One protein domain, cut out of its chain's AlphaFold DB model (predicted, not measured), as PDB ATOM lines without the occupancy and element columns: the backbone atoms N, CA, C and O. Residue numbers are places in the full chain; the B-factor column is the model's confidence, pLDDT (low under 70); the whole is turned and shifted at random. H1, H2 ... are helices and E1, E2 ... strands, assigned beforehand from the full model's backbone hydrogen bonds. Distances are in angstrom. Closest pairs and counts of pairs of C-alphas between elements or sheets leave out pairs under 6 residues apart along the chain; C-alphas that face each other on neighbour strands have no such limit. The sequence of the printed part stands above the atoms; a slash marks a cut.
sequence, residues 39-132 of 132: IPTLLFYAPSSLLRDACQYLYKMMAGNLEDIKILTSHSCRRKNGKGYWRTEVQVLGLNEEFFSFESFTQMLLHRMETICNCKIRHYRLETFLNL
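AT A GLANCE: This is residues 39 to 132 of the 132 residues of an uncharacterized protein of Prevotella sp (UniProt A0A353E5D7). A long, strongly twisted hairpin of E2 and E3, with E1 along E3, makes a three-stranded sheet, and H1 covers one face of it. H2 crosses H1 steeply on the E1 side of the sheet, and E4 and H3 follow it on that side. The printed part has 94 residues, in the order E1, H1, E2, E3, H2, E4, H3; the sheet's order is E1, E3, E2, all antiparallel, and the class is mixed, helices and strands. The whole is compact, with a radius of gyration of the C-alphas of 13.4 A, yet elongated, spanning 41 by 27 by 19 A.

IN THESE COORDINATES: E1 is residues 41 to 45, beginning at C-alpha 41 (-0.016, -0.898, 24.796). H1 is residues 48 to 61, 19.9 A long. E2, residues 68 to 80, measures 31.5 A and bends by 72 degrees at residue 75. E3, residues 83 to 93, measures 30.6 A and ends at C-alpha 93 (1.576, 1.713, 16.224). H2 is residues 102 to 116, 21.1 A long. E4 is residues 119 to 123, and H3, residues 126 to 130, ends at C-alpha 130 (-1.372, -8.007, 36.721).

HOW THE PARTS SIT: E3 is the inner strand. Between E1 and E3, N 42 and O 90 are within hydrogen-bond range at 2.9 A. E2 and E3 form a hairpin, with N 72 and O 89 at 2.8 A and, nearer its turn, N 85 and O 78 at 2.7 A. H1 is on the sheet at a height over the sheet of 9.5 A, over E3 and E2, and runs along the strands, at 7 degrees to E3 on the local plane. This gives two layers, a helix on one face of a sheet. E1, H1 and E2 form a split strand-helix-strand unit, two strands running the same way with E3 between them, and its crossover is right-handed. H1 and H2 touch at a steep tilt of 60 degrees, opposite ways; the closest C-alphas, of Ala 54 and Met 113, are 5.7 A apart. H2 only grazes the sheet, with residues 102 to 106. The closest C-alphas of H2 and E4 are those of Glu 114 and Lys 120, 6.9 A apart. E4 pairs with no named strand but is near E1, with 5 pairs of C-alphas within 10 A. H3 only grazes the sheet and is apart from H1 and H2. In H1, H2 and H3 every O i to N i+4 pair is within hydrogen-bond range.

THE WHOLE: The two C-alphas farthest apart, of Gly 82 and Glu 98, are 44.2 A apart. The printed part has no cut and no long link, and residue 132 is the chain's last. The mean pLDDT of the printed part is 87.9; residues 80 to 83 are under 70.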
ATOM      1  N   ILE A  39       6.311   0.759  22.569       84.38
ATOM      2  CA  ILE A  39       4.999   0.738  21.899       84.38
ATOM      3  C   ILE A  39       3.881   0.921  22.934       84.38
ATOM      4  O   ILE A  39       3.680   0.017  23.761       84.38
ATOM      5  N   PRO A  40       3.098   2.017  22.865       88.56
ATOM      6  CA  PRO A  40       1.925   2.208  23.708       88.56
ATOM      7  C   PRO A  40       0.970   1.016  23.602       88.56
ATOM      8  O   PRO A  40       0.493   0.651  22.521       88.56
ATOM      9  N   THR A  41       0.721   0.364  24.739       90.62
ATOM     10  CA  THR A  41      -0.016  -0.898  24.796       90.62
ATOM     11  C   THR A  41      -1.118  -0.840  25.847       90.62
ATOM     12  O   THR A  41      -0.899  -0.499  27.008       90.62
ATOM     13  N   LEU A  42      -2.323  -1.252  25.460       93.25
ATOM     14  CA  LEU A  42      -3.449  -1.435  26.369       93.25
ATOM     15  C   LEU A  42      -3.624  -2.920  26.684       93.25
ATOM     16  O   LEU A  42      -3.735  -3.751  25.782       93.25
ATOM     17  N   LEU A  43      -3.682  -3.267  27.966       93.00
ATOM     18  CA  LEU A  43      -3.950  -4.632  28.410       93.00
ATOM     19  C   LEU A  43      -5.410  -4.763  28.828       93.00
ATOM     20  O   LEU A  43      -5.913  -3.950  29.599       93.00
ATOM     21  N   PHE A  44      -6.070  -5.832  28.390       92.81
ATOM     22  CA  PHE A  44      -7.485  -6.075  28.655       92.81
ATOM     23  C   PHE A  44      -7.756  -7.488  29.164       92.81
ATOM     24  O   PHE A  44      -7.248  -8.468  28.623       92.81
ATOM     25  N   TYR A  45      -8.670  -7.600  30.131       90.25
ATOM     26  CA  TYR A  45      -9.420  -8.832  30.395       90.25
ATOM     27  C   TYR A  45     -10.831  -8.691  29.810       90.25
ATOM     28  O   TYR A  45     -11.793  -8.384  30.523       90.25
ATOM     29  N   ALA A  46     -10.942  -8.887  28.495       87.44
ATOM     30  CA  ALA A  46     -12.178  -8.774  27.723       87.44
ATOM     31  C   ALA A  46     -12.215  -9.823  26.591       87.44
ATOM     32  O   ALA A  46     -11.177 -10.380  26.239       87.44
ATOM     33  N   PRO A  47     -13.390 -10.122  26.001       86.31
ATOM     34  CA  PRO A  47     -13.471 -10.974  24.817       86.31
ATOM     35  C   PRO A  47     -12.646 -10.401  23.656       86.31
ATOM     36  O   PRO A  47     -12.874  -9.269  23.233       86.31
ATOM     37  N   SER A  48     -11.733 -11.195  23.093       85.94
ATOM     38  CA  SER A  48     -10.845 -10.759  22.003       85.94
ATOM     39  C   SER A  48     -11.598 -10.333  20.737       85.94
ATOM     40  O   SER A  48     -11.163  -9.429  20.030       85.94
ATOM     41  N   SER A  49     -12.760 -10.930  20.467       87.38
ATOM     42  CA  SER A  49     -13.633 -10.533  19.359       87.38
ATOM     43  C   SER A  49     -14.245  -9.142  19.548       87.38
ATOM     44  O   SER A  49     -14.364  -8.413  18.571       87.38
ATOM     45  N   LEU A  50     -14.575  -8.741  20.783       89.81
ATOM     46  CA  LEU A  50     -15.047  -7.379  21.073       89.81
ATOM     47  C   LEU A  50     -13.936  -6.355  20.812       89.81
ATOM     48  O   LEU A  50     -14.177  -5.334  20.173       89.81
ATOM     49  N   LEU A  51     -12.719  -6.653  21.281       92.25
ATOM     50  CA  LEU A  51     -11.550  -5.803  21.056       92.25
ATOM     51  C   LEU A  51     -11.245  -5.667  19.564       92.25
ATOM     52  O   LEU A  51     -11.024  -4.556  19.095       92.25
ATOM     53  N   ARG A  52     -11.297  -6.769  18.808       92.69
ATOM     54  CA  ARG A  52     -11.065  -6.761  17.359       92.69
ATOM     55  C   ARG A  52     -12.038  -5.851  16.619       92.69
ATOM     56  O   ARG A  52     -11.591  -5.037  15.820       92.69
ATOM     57  N   ASP A  53     -13.330  -5.951  16.908       92.81
ATOM     58  CA  ASP A  53     -14.342  -5.112  16.261       92.81
ATOM     59  C   ASP A  53     -14.176  -3.627  16.609       92.81
ATOM     60  O   ASP A  53     -14.314  -2.763  15.740       92.81
ATOM     61  N   ALA A  54     -13.867  -3.321  17.873       94.31
ATOM     62  CA  ALA A  54     -13.648  -1.949  18.318       94.31
ATOM     63  C   ALA A  54     -12.376  -1.342  17.699       94.31
ATOM     64  O   ALA A  54     -12.432  -0.245  17.147       94.31
ATOM     65  N   CYS A  55     -11.261  -2.080  17.702       95.19
ATOM     66  CA  CYS A  55     -10.001  -1.645  17.097       95.19
ATOM     67  C   CYS A  55     -10.129  -1.486  15.580       95.19
ATOM     68  O   CYS A  55      -9.684  -0.487  15.031       95.19
ATOM     69  N   GLN A  56     -10.789  -2.424  14.890       94.88
ATOM     70  CA  GLN A  56     -10.982  -2.332  13.442       94.88
ATOM     71  C   GLN A  56     -11.824  -1.110  13.052       94.88
ATOM     72  O   GLN A  56     -11.588  -0.508  12.004       94.88
ATOM     73  N   TYR A  57     -12.807  -0.742  13.877       94.81
ATOM     74  CA  TYR A  57     -13.566   0.491  13.682       94.81
ATOM     75  C   TYR A  57     -12.663   1.725  13.802       94.81
ATOM     76  O   TYR A  57     -12.670   2.561  12.900       94.81
ATOM     77  N   LEU A  58     -11.861   1.817  14.869       93.94
ATOM     78  CA  LEU A  58     -10.960   2.953  15.072       93.94
ATOM     79  C   LEU A  58      -9.881   3.047  13.998       93.94
ATOM     80  O   LEU A  58      -9.664   4.131  13.475       93.94
ATOM     81  N   TYR A  59      -9.282   1.925  13.600       94.75
ATOM     82  CA  TYR A  59      -8.285   1.888  12.531       94.75
ATOM     83  C   TYR A  59      -8.809   2.508  11.231       94.75
ATOM     84  O   TYR A  59      -8.148   3.332  10.610       94.75
ATOM     85  N   LYS A  60     -10.044   2.165  10.843       94.31
ATOM     86  CA  LYS A  60     -10.685   2.745   9.654       94.31
ATOM     87  C   LYS A  60     -11.023   4.222   9.830       94.31
ATOM     88  O   LYS A  60     -10.911   4.987   8.881       94.31
ATOM     89  N   MET A  61     -11.480   4.606  11.018       92.94
ATOM     90  CA  MET A  61     -11.862   5.983  11.327       92.94
ATOM     91  C   MET A  61     -10.644   6.919  11.372       92.94
ATOM     92  O   MET A  61     -10.747   8.074  10.978       92.94
ATOM     93  N   MET A  62      -9.498   6.415  11.828       91.25
ATOM     94  CA  MET A  62      -8.238   7.151  11.971       91.25
ATOM     95  C   MET A  62      -7.286   6.922  10.794       91.25
ATOM     96  O   MET A  62      -6.074   7.067  10.947       91.25
ATOM     97  N   ALA A  63      -7.813   6.546   9.625       90.12
ATOM     98  CA  ALA A  63      -7.003   6.301   8.439       90.12
ATOM     99  C   ALA A  63      -6.087   7.506   8.147       90.12
ATOM    100  O   ALA A  63      -6.557   8.635   8.029       90.12
ATOM    101  N   GLY A  64      -4.779   7.254   8.060       89.31
ATOM    102  CA  GLY A  64      -3.753   8.283   7.848       89.31
ATOM    103  C   GLY A  64      -3.164   8.908   9.121       89.31
ATOM    104  O   GLY A  64      -2.120   9.539   9.031       89.31
ATOM    105  N   ASN A  65      -3.768   8.694  10.297       91.19
ATOM    106  CA  ASN A  65      -3.261   9.165  11.599       91.19
ATOM    107  C   ASN A  65      -2.832   8.022  12.534       91.19
ATOM    108  O   ASN A  65      -2.509   8.252  13.699       91.19
ATOM    109  N   LEU A  66      -2.886   6.790  12.033       91.50
ATOM    110  CA  LEU A  66      -2.541   5.571  12.744       91.50
ATOM    111  C   LEU A  66      -1.977   4.561  11.742       91.50
ATOM    112  O   LEU A  66      -2.627   4.277  10.733       91.50
ATOM    113  N   GLU A  67      -0.789   4.024  12.014       92.00
ATOM    114  CA  GLU A  67      -0.126   3.064  11.124       92.00
ATOM    115  C   GLU A  67      -0.783   1.683  11.209       92.00
ATOM    116  O   GLU A  67      -1.182   1.116  10.189       92.00
ATOM    117  N   ASP A  68      -0.928   1.146  12.427       92.19
ATOM    118  CA  ASP A  68      -1.486  -0.189  12.661       92.19
ATOM    119  C   ASP A  68      -1.980  -0.371  14.113       92.19
ATOM    120  O   ASP A  68      -1.586   0.348  15.035       92.19
ATOM    121  N   ILE A  69      -2.843  -1.370  14.330       93.50
ATOM    122  CA  ILE A  69      -3.244  -1.847  15.660       93.50
ATOM    123  C   ILE A  69      -3.052  -3.360  15.727       93.50
ATOM    124  O   ILE A  69      -3.778  -4.123  15.081       93.50
ATOM    125  N   LYS A  70      -2.149  -3.824  16.596       92.06
ATOM    126  CA  LYS A  70      -1.919  -5.261  16.805       92.06
ATOM    127  C   LYS A  70      -2.634  -5.755  18.047       92.06
ATOM    128  O   LYS A  70      -2.499  -5.191  19.125       92.06
ATOM    129  N   ILE A  71      -3.371  -6.853  17.893       91.50
ATOM    130  CA  ILE A  71      -4.080  -7.518  18.990       91.50
ATOM    131  C   ILE A  71      -3.400  -8.856  19.256       91.50
ATOM    132  O   ILE A  71      -3.534  -9.796  18.469       91.50
ATOM    133  N   LEU A  72      -2.689  -8.942  20.372       89.56
ATOM    134  CA  LEU A  72      -1.930 -10.115  20.786       89.56
ATOM    135  C   LEU A  72      -2.603 -10.773  21.990       89.56
ATOM    136  O   LEU A  72      -3.174 -10.108  22.851       89.56
ATOM    137  N   THR A  73      -2.550 -12.100  22.058       83.44
ATOM    138  CA  THR A  73      -3.003 -12.824  23.252       83.44
ATOM    139  C   THR A  73      -1.796 -13.040  24.154       83.44
ATOM    140  O   THR A  73      -0.824 -13.660  23.736       83.44
ATOM    141  N   SER A  74      -1.851 -12.517  25.375       78.44
ATOM    142  CA  SER A  74      -0.812 -12.704  26.386       78.44
ATOM    143  C   SER A  74      -0.891 -14.119  26.975       78.44
ATOM    144  O   SER A  74      -1.947 -14.753  26.956       78.44
ATOM    145  N   HIS A  75       0.188 -14.596  27.597       72.88
ATOM    146  CA  HIS A  75       0.233 -15.924  28.232       72.88
ATOM    147  C   HIS A  75      -0.600 -16.048  29.527       72.88
ATOM    148  O   HIS A  75      -0.638 -17.115  30.132       72.88
ATOM    149  N   SER A  76      -1.285 -14.982  29.964       77.62
ATOM    150  CA  SER A  76      -2.117 -14.985  31.175       77.62
ATOM    151  C   SER A  76      -3.600 -15.199  30.856       77.62
ATOM    152  O   SER A  76      -4.163 -14.529  29.989       77.62
ATOM    153  N   CYS A  77      -4.254 -16.097  31.597       79.88
ATOM    154  CA  CYS A  77      -5.688 -16.367  31.501       79.88
ATOM    155  C   CYS A  77      -6.344 -16.306  32.874       79.88
ATOM    156  O   CYS A  77      -5.901 -16.951  33.822       79.88
ATOM    157  N   ARG A  78      -7.468 -15.598  32.956       76.06
ATOM    158  CA  ARG A  78      -8.300 -15.536  34.150       76.06
ATOM    159  C   ARG A  78      -9.540 -16.393  33.983       76.06
ATOM    160  O   ARG A  78     -10.278 -16.224  33.018       76.06
ATOM    161  N   ARG A  79      -9.858 -17.243  34.957       72.25
ATOM    162  CA  ARG A  79     -11.143 -17.960  34.991       72.25
ATOM    163  C   ARG A  79     -12.102 -17.284  35.964       72.25
ATOM    164  O   ARG A  79     -11.767 -17.072  37.122       72.25
ATOM    165  N   LYS A  80     -13.310 -16.955  35.508       68.88
ATOM    166  CA  LYS A  80     -14.383 -16.426  36.359       68.88
ATOM    167  C   LYS A  80     -15.731 -16.955  35.894       68.88
ATOM    168  O   LYS A  80     -16.048 -16.872  34.709       68.88
ATOM    169  N   ASN A  81     -16.532 -17.478  36.823       65.06
ATOM    170  CA  ASN A  81     -17.854 -18.060  36.547       65.06
ATOM    171  C   ASN A  81     -17.814 -19.113  35.417       65.06
ATOM    172  O   ASN A  81     -18.625 -19.069  34.494       65.06
ATOM    173  N   GLY A  82     -16.803 -19.991  35.432       65.19
ATOM    174  CA  GLY A  82     -16.605 -21.027  34.409       65.19
ATOM    175  C   GLY A  82     -16.117 -20.529  33.041       65.19
ATOM    176  O   GLY A  82     -15.922 -21.338  32.142       65.19
ATOM    177  N   LYS A  83     -15.889 -19.219  32.861       68.19
ATOM    178  CA  LYS A  83     -15.397 -18.628  31.607       68.19
ATOM    179  C   LYS A  83     -13.945 -18.184  31.743       68.19
ATOM    180  O   LYS A  83     -13.595 -17.520  32.717       68.19
ATOM    181  N   GLY A  84     -13.121 -18.548  30.764       72.62
ATOM    182  CA  GLY A  84     -11.748 -18.068  30.623       72.62
ATOM    183  C   GLY A  84     -11.699 -16.729  29.888       72.62
ATOM    184  O   GLY A  84     -12.342 -16.563  28.855       72.62
ATOM    185  N   TYR A  85     -10.927 -15.791  30.417       73.56
ATOM    186  CA  TYR A  85     -10.635 -14.488  29.841       73.56
ATOM    187  C   TYR A  85      -9.123 -14.381  29.708       73.56
ATOM    188  O   TYR A  85      -8.418 -14.151  30.691       73.56
ATOM    189  N   TRP A  86      -8.631 -14.582  28.492       85.19
ATOM    190  CA  TRP A  86      -7.229 -14.352  28.183       85.19
ATOM    191  C   TRP A  86      -6.927 -12.861  28.257       85.19
ATOM    192  O   TRP A  86      -7.704 -12.037  27.764       85.19
ATOM    193  N   ARG A  87      -5.800 -12.517  28.877       90.00
ATOM    194  CA  ARG A  87      -5.277 -11.161  28.810       90.00
ATOM    195  C   ARG A  87      -4.912 -10.879  27.358       90.00
ATOM    196  O   ARG A  87      -4.159 -11.630  26.745       90.00
ATOM    197  N   THR A  88      -5.477  -9.818  26.813       91.50
ATOM    198  CA  THR A  88      -5.240  -9.382  25.438       91.50
ATOM    199  C   THR A  88      -4.462  -8.077  25.471       91.50
ATOM    200  O   THR A  88      -4.765  -7.208  26.284       91.50
ATOM    201  N   GLU A  89      -3.465  -7.955  24.608       92.19
ATOM    202  CA  GLU A  89      -2.614  -6.780  24.458       92.19
ATOM    203  C   GLU A  89      -2.998  -6.091  23.150       92.19
ATOM    204  O   GLU A  89      -3.039  -6.730  22.099       92.19
ATOM    205  N   VAL A  90      -3.326  -4.806  23.219       93.19
ATOM    206  CA  VAL A  90      -3.638  -3.963  22.065       93.19
ATOM    207  C   VAL A  90      -2.499  -2.967  21.923       93.19
ATOM    208  O   VAL A  90      -2.395  -2.037  22.716       93.19
ATOM    209  N   GLN A  91      -1.634  -3.200  20.946       92.62
ATOM    210  CA  GLN A  91      -0.500  -2.341  20.620       92.62
ATOM    211  C   GLN A  91      -0.929  -1.321  19.572       92.62
ATOM    212  O   GLN A  91      -1.463  -1.705  18.527       92.62
ATOM    213  N   VAL A  92      -0.688  -0.044  19.850       91.88
ATOM    214  CA  VAL A  92      -1.027   1.072  18.962       91.88
ATOM    215  C   VAL A  92       0.263   1.558  18.310       91.88
ATOM    216  O   VAL A  92       1.184   1.979  19.003       91.88
ATOM    217  N   LEU A  93       0.356   1.437  16.985       91.00
ATOM    218  CA  LEU A  93       1.576   1.713  16.224       91.00
ATOM    219  C   LEU A  93       1.411   2.981  15.392       91.00
ATOM    220  O   LEU A  93       0.401   3.139  14.705       91.00
ATOM    221  N   GLY A  94       2.416   3.858  15.443       88.31
ATOM    222  CA  GLY A  94       2.478   5.057  14.607       88.31
ATOM    223  C   GLY A  94       1.277   5.983  14.798       88.31
ATOM    224  O   GLY A  94       0.718   6.470  13.817       88.31
ATOM    225  N   LEU A  95       0.830   6.171  16.046       90.50
ATOM    226  CA  LEU A  95      -0.208   7.149  16.354       90.50
ATOM    227  C   LEU A  95       0.356   8.559  16.151       90.50
ATOM    228  O   LEU A  95       1.393   8.898  16.715       90.50
ATOM    229  N   ASN A  96      -0.333   9.384  15.363       91.06
ATOM    230  CA  ASN A  96       0.051  10.777  15.173       91.06
ATOM    231  C   ASN A  96      -0.332  11.621  16.404       91.06
ATOM    232  O   ASN A  96      -1.410  12.223  16.457       91.06
ATOM    233  N   GLU A  97       0.556  11.649  17.398       86.38
ATOM    234  CA  GLU A  97       0.318  12.316  18.684       86.38
ATOM    235  C   GLU A  97       0.263  13.849  18.604       86.38
ATOM    236  O   GLU A  97      -0.289  14.472  19.510       86.38
ATOM    237  N   GLU A  98       0.735  14.467  17.515       88.25
ATOM    238  CA  GLU A  98       0.597  15.917  17.299       88.25
ATOM    239  C   GLU A  98      -0.873  16.338  17.154       88.25
ATOM    240  O   GLU A  98      -1.261  17.432  17.561       88.25
ATOM    241  N   PHE A  99      -1.704  15.452  16.596       85.69
ATOM    242  CA  PHE A  99      -3.128  15.703  16.370       85.69
ATOM    243  C   PHE A  99      -4.025  14.906  17.312       85.69
ATOM    244  O   PHE A  99      -5.176  15.293  17.536       85.69
ATOM    245  N   PHE A 100      -3.541  13.776  17.830       86.50
ATOM    246  CA  PHE A 100      -4.379  12.862  18.584       86.50
ATOM    247  C   PHE A 100      -3.605  12.093  19.655       86.50
ATOM    248  O   PHE A 100      -2.855  11.165  19.363       86.50
ATOM    249  N   SER A 101      -3.833  12.452  20.921       91.69
ATOM    250  CA  SER A 101      -3.142  11.827  22.049       91.69
ATOM    251  C   SER A 101      -3.549  10.367  22.259       91.69
ATOM    252  O   SER A 101      -4.689   9.962  21.998       91.69
ATOM    253  N   PHE A 102      -2.635   9.580  22.830       90.94
ATOM    254  CA  PHE A 102      -2.913   8.198  23.219       90.94
ATOM    255  C   PHE A 102      -4.075   8.085  24.222       90.94
ATOM    256  O   PHE A 102      -4.909   7.191  24.107       90.94
ATOM    257  N   GLU A 103      -4.209   9.033  25.155       92.50
ATOM    258  CA  GLU A 103      -5.350   9.075  26.080       92.50
ATOM    259  C   GLU A 103      -6.688   9.205  25.330       92.50
ATOM    260  O   GLU A 103      -7.645   8.479  25.617       92.50
ATOM    261  N   SER A 104      -6.742  10.083  24.322       93.12
ATOM    262  CA  SER A 104      -7.931  10.255  23.479       93.12
ATOM    263  C   SER A 104      -8.256   8.966  22.724       93.12
ATOM    264  O   SER A 104      -9.418   8.554  22.660       93.12
ATOM    265  N   PHE A 105      -7.229   8.270  22.221       94.19
ATOM    266  CA  PHE A 105      -7.378   6.954  21.598       94.19
ATOM    267  C   PHE A 105      -7.991   5.938  22.555       94.19
ATOM    268  O   PHE A 105      -8.979   5.280  22.204       94.19
ATOM    269  N   THR A 106      -7.462   5.843  23.774       95.38
ATOM    270  CA  THR A 106      -7.988   4.932  24.786       95.38
ATOM    271  C   THR A 106      -9.458   5.225  25.069       95.38
ATOM    272  O   THR A 106     -10.283   4.312  25.023       95.38
ATOM    273  N   GLN A 107      -9.824   6.486  25.302       94.69
ATOM    274  CA  GLN A 107     -11.212   6.860  25.590       94.69
ATOM    275  C   GLN A 107     -12.161   6.481  24.444       94.69
ATOM    276  O   GLN A 107     -13.230   5.912  24.689       94.69
ATOM    277  N   MET A 108     -11.756   6.713  23.191       94.94
ATOM    278  CA  MET A 108     -12.542   6.315  22.022       94.94
ATOM    279  C   MET A 108     -12.701   4.797  21.910       94.94
ATOM    280  O   MET A 108     -13.793   4.314  21.594       94.94
ATOM    281  N   LEU A 109     -11.644   4.033  22.197       95.75
ATOM    282  CA  LEU A 109     -11.690   2.572  22.170       95.75
ATOM    283  C   LEU A 109     -12.662   2.036  23.218       95.75
ATOM    284  O   LEU A 109     -13.532   1.221  22.895       95.75
ATOM    285  N   LEU A 110     -12.555   2.527  24.452       94.81
ATOM    286  CA  LEU A 110     -13.434   2.144  25.553       94.81
ATOM    287  C   LEU A 110     -14.892   2.480  25.236       94.81
ATOM    288  O   LEU A 110     -15.757   1.608  25.322       94.81
ATOM    289  N   HIS A 111     -15.155   3.702  24.773       92.81
ATOM    290  CA  HIS A 111     -16.497   4.123  24.384       92.81
ATOM    291  C   HIS A 111     -17.068   3.257  23.251       92.81
ATOM    292  O   HIS A 111     -18.237   2.852  23.273       92.81
ATOM    293  N   ARG A 112     -16.238   2.900  22.261       93.19
ATOM    294  CA  ARG A 112     -16.659   2.020  21.167       93.19
ATOM    295  C   ARG A 112     -17.013   0.623  21.669       93.19
ATOM    296  O   ARG A 112     -18.020   0.063  21.229       93.19
ATOM    297  N   MET A 113     -16.232   0.067  22.592       92.06
ATOM    298  CA  MET A 113     -16.533  -1.222  23.221       92.06
ATOM    299  C   MET A 113     -17.865  -1.185  23.985       92.06
ATOM    300  O   MET A 113     -18.675  -2.099  23.815       92.06
ATOM    301  N   GLU A 114     -18.115  -0.127  24.760       88.38
ATOM    302  CA  GLU A 114     -19.374   0.090  25.494       88.38
ATOM    303  C   GLU A 114     -20.585   0.255  24.563       88.38
ATOM    304  O   GLU A 114     -21.696  -0.168  24.885       88.38
ATOM    305  N   THR A 115     -20.367   0.799  23.364       86.38
ATOM    306  CA  THR A 115     -21.402   0.911  22.327       86.38
ATOM    307  C   THR A 115     -21.728  -0.443  21.684       86.38
ATOM    308  O   THR A 115     -22.891  -0.742  21.406       86.38
ATOM    309  N   ILE A 116     -20.720  -1.288  21.432       86.56
ATOM    310  CA  ILE A 116     -20.911  -2.627  20.838       86.56
ATOM    311  C   ILE A 116     -21.580  -3.578  21.844       86.56
ATOM    312  O   ILE A 116     -22.457  -4.376  21.489       86.56
ATOM    313  N   CYS A 117     -21.156  -3.508  23.103       81.75
ATOM    314  CA  CYS A 117     -21.608  -4.363  24.185       81.75
ATOM    315  C   CYS A 117     -21.944  -3.503  25.398       81.75
ATOM    316  O   CYS A 117     -21.070  -2.801  25.891       81.75
ATOM    317  N   ASN A 118     -23.164  -3.625  25.932       80.56
ATOM    318  CA  ASN A 118     -23.521  -2.991  27.201       80.56
ATOM    319  C   ASN A 118     -22.581  -3.522  28.305       80.56
ATOM    320  O   ASN A 118     -22.688  -4.662  28.777       80.56
ATOM    321  N   CYS A 119     -21.566  -2.735  28.642       83.06
ATOM    322  CA  CYS A 119     -20.491  -3.124  29.536       83.06
ATOM    323  C   CYS A 119     -19.991  -1.914  30.320       83.06
ATOM    324  O   CYS A 119     -20.290  -0.772  30.001       83.06
ATOM    325  N   LYS A 120     -19.267  -2.198  31.398       85.56
ATOM    326  CA  LYS A 120     -18.516  -1.230  32.177       85.56
ATOM    327  C   LYS A 120     -17.068  -1.664  32.170       85.56
ATOM    328  O   LYS A 120     -16.750  -2.770  32.622       85.56
ATOM    329  N   ILE A 121     -16.202  -0.789  31.692       90.75
ATOM    330  CA  ILE A 121     -14.774  -1.058  31.630       90.75
ATOM    331  C   ILE A 121     -14.103  -0.314  32.784       90.75
ATOM    332  O   ILE A 121     -14.329   0.872  32.996       90.75
ATOM    333  N   ARG A 122     -13.346  -1.034  33.616       91.81
ATOM    334  CA  ARG A 122     -12.689  -0.471  34.799       91.81
ATOM    335  C   ARG A 122     -11.188  -0.382  34.577       91.81
ATOM    336  O   ARG A 122     -10.551  -1.403  34.322       91.81
ATOM    337  N   HIS A 123     -10.652   0.820  34.747       94.25
ATOM    338  CA  HIS A 123      -9.217   1.051  34.793       94.25
ATOM    339  C   HIS A 123      -8.629   0.531  36.110       94.25
ATOM    340  O   HIS A 123      -9.210   0.725  37.185       94.25
ATOM    341  N   TYR A 124      -7.474  -0.116  36.025       92.00
ATOM    342  CA  TYR A 124      -6.658  -0.524  37.161       92.00
ATOM    343  C   TYR A 124      -5.226  -0.042  36.955       92.00
ATOM    344  O   TYR A 124      -4.748   0.012  35.826       92.00
ATOM    345  N   ARG A 125      -4.513   0.242  38.050       90.25
ATOM    346  CA  ARG A 125      -3.052   0.396  37.997       90.25
ATOM    347  C   ARG A 125      -2.425  -0.913  37.520       90.25
ATOM    348  O   ARG A 125      -2.939  -1.977  37.871       90.25
ATOM    349  N   LEU A 126      -1.315  -0.836  36.787       87.75
ATOM    350  CA  LEU A 126      -0.663  -1.999  36.178       87.75
ATOM    351  C   LEU A 126      -0.401  -3.120  37.194       87.75
ATOM    352  O   LEU A 126      -0.823  -4.250  36.978       87.75
ATOM    353  N   GLU A 127       0.196  -2.804  38.343       86.12
ATOM    354  CA  GLU A 127       0.463  -3.780  39.411       86.12
ATOM    355  C   GLU A 127      -0.812  -4.471  39.905       86.12
ATOM    356  O   GLU A 127      -0.852  -5.686  40.073       86.12
ATOM    357  N   THR A 128      -1.892  -3.710  40.103       86.62
ATOM    358  CA  THR A 128      -3.181  -4.280  40.500       86.62
ATOM    359  C   THR A 128      -3.749  -5.148  39.385       86.62
ATOM    360  O   THR A 128      -4.252  -6.229  39.661       86.62
ATOM    361  N   PHE A 129      -3.651  -4.692  38.136       87.62
ATOM    362  CA  PHE A 129      -4.168  -5.382  36.961       87.62
ATOM    363  C   PHE A 129      -3.481  -6.730  36.722       87.62
ATOM    364  O   PHE A 129      -4.150  -7.715  36.411       87.62
ATOM    365  N   LEU A 130      -2.155  -6.781  36.876       83.81
ATOM    366  CA  LEU A 130      -1.372  -8.007  36.721       83.81
ATOM    367  C   LEU A 130      -1.722  -9.059  37.785       83.81
ATOM    368  O   LEU A 130      -1.592 -10.247  37.502       83.81
ATOM    369  N   ASN A 131      -2.228  -8.627  38.945       81.44
ATOM    370  CA  ASN A 131      -2.615  -9.471  40.079       81.44
ATOM    371  C   ASN A 131      -4.139  -9.769  40.173       81.44
ATOM    372  O   ASN A 131      -4.589 -10.292  41.193       81.44
ATOM    373  N   LEU A 132      -4.952  -9.416  39.160       76.12
ATOM    374  CA  LEU A 132      -6.425  -9.626  39.127       76.12
ATOM    375  C   LEU A 132      -6.885 -11.071  38.870       76.12
ATOM    376  O   LEU A 132      -8.034 -11.385  39.303       76.12
TER     377      LEU A 132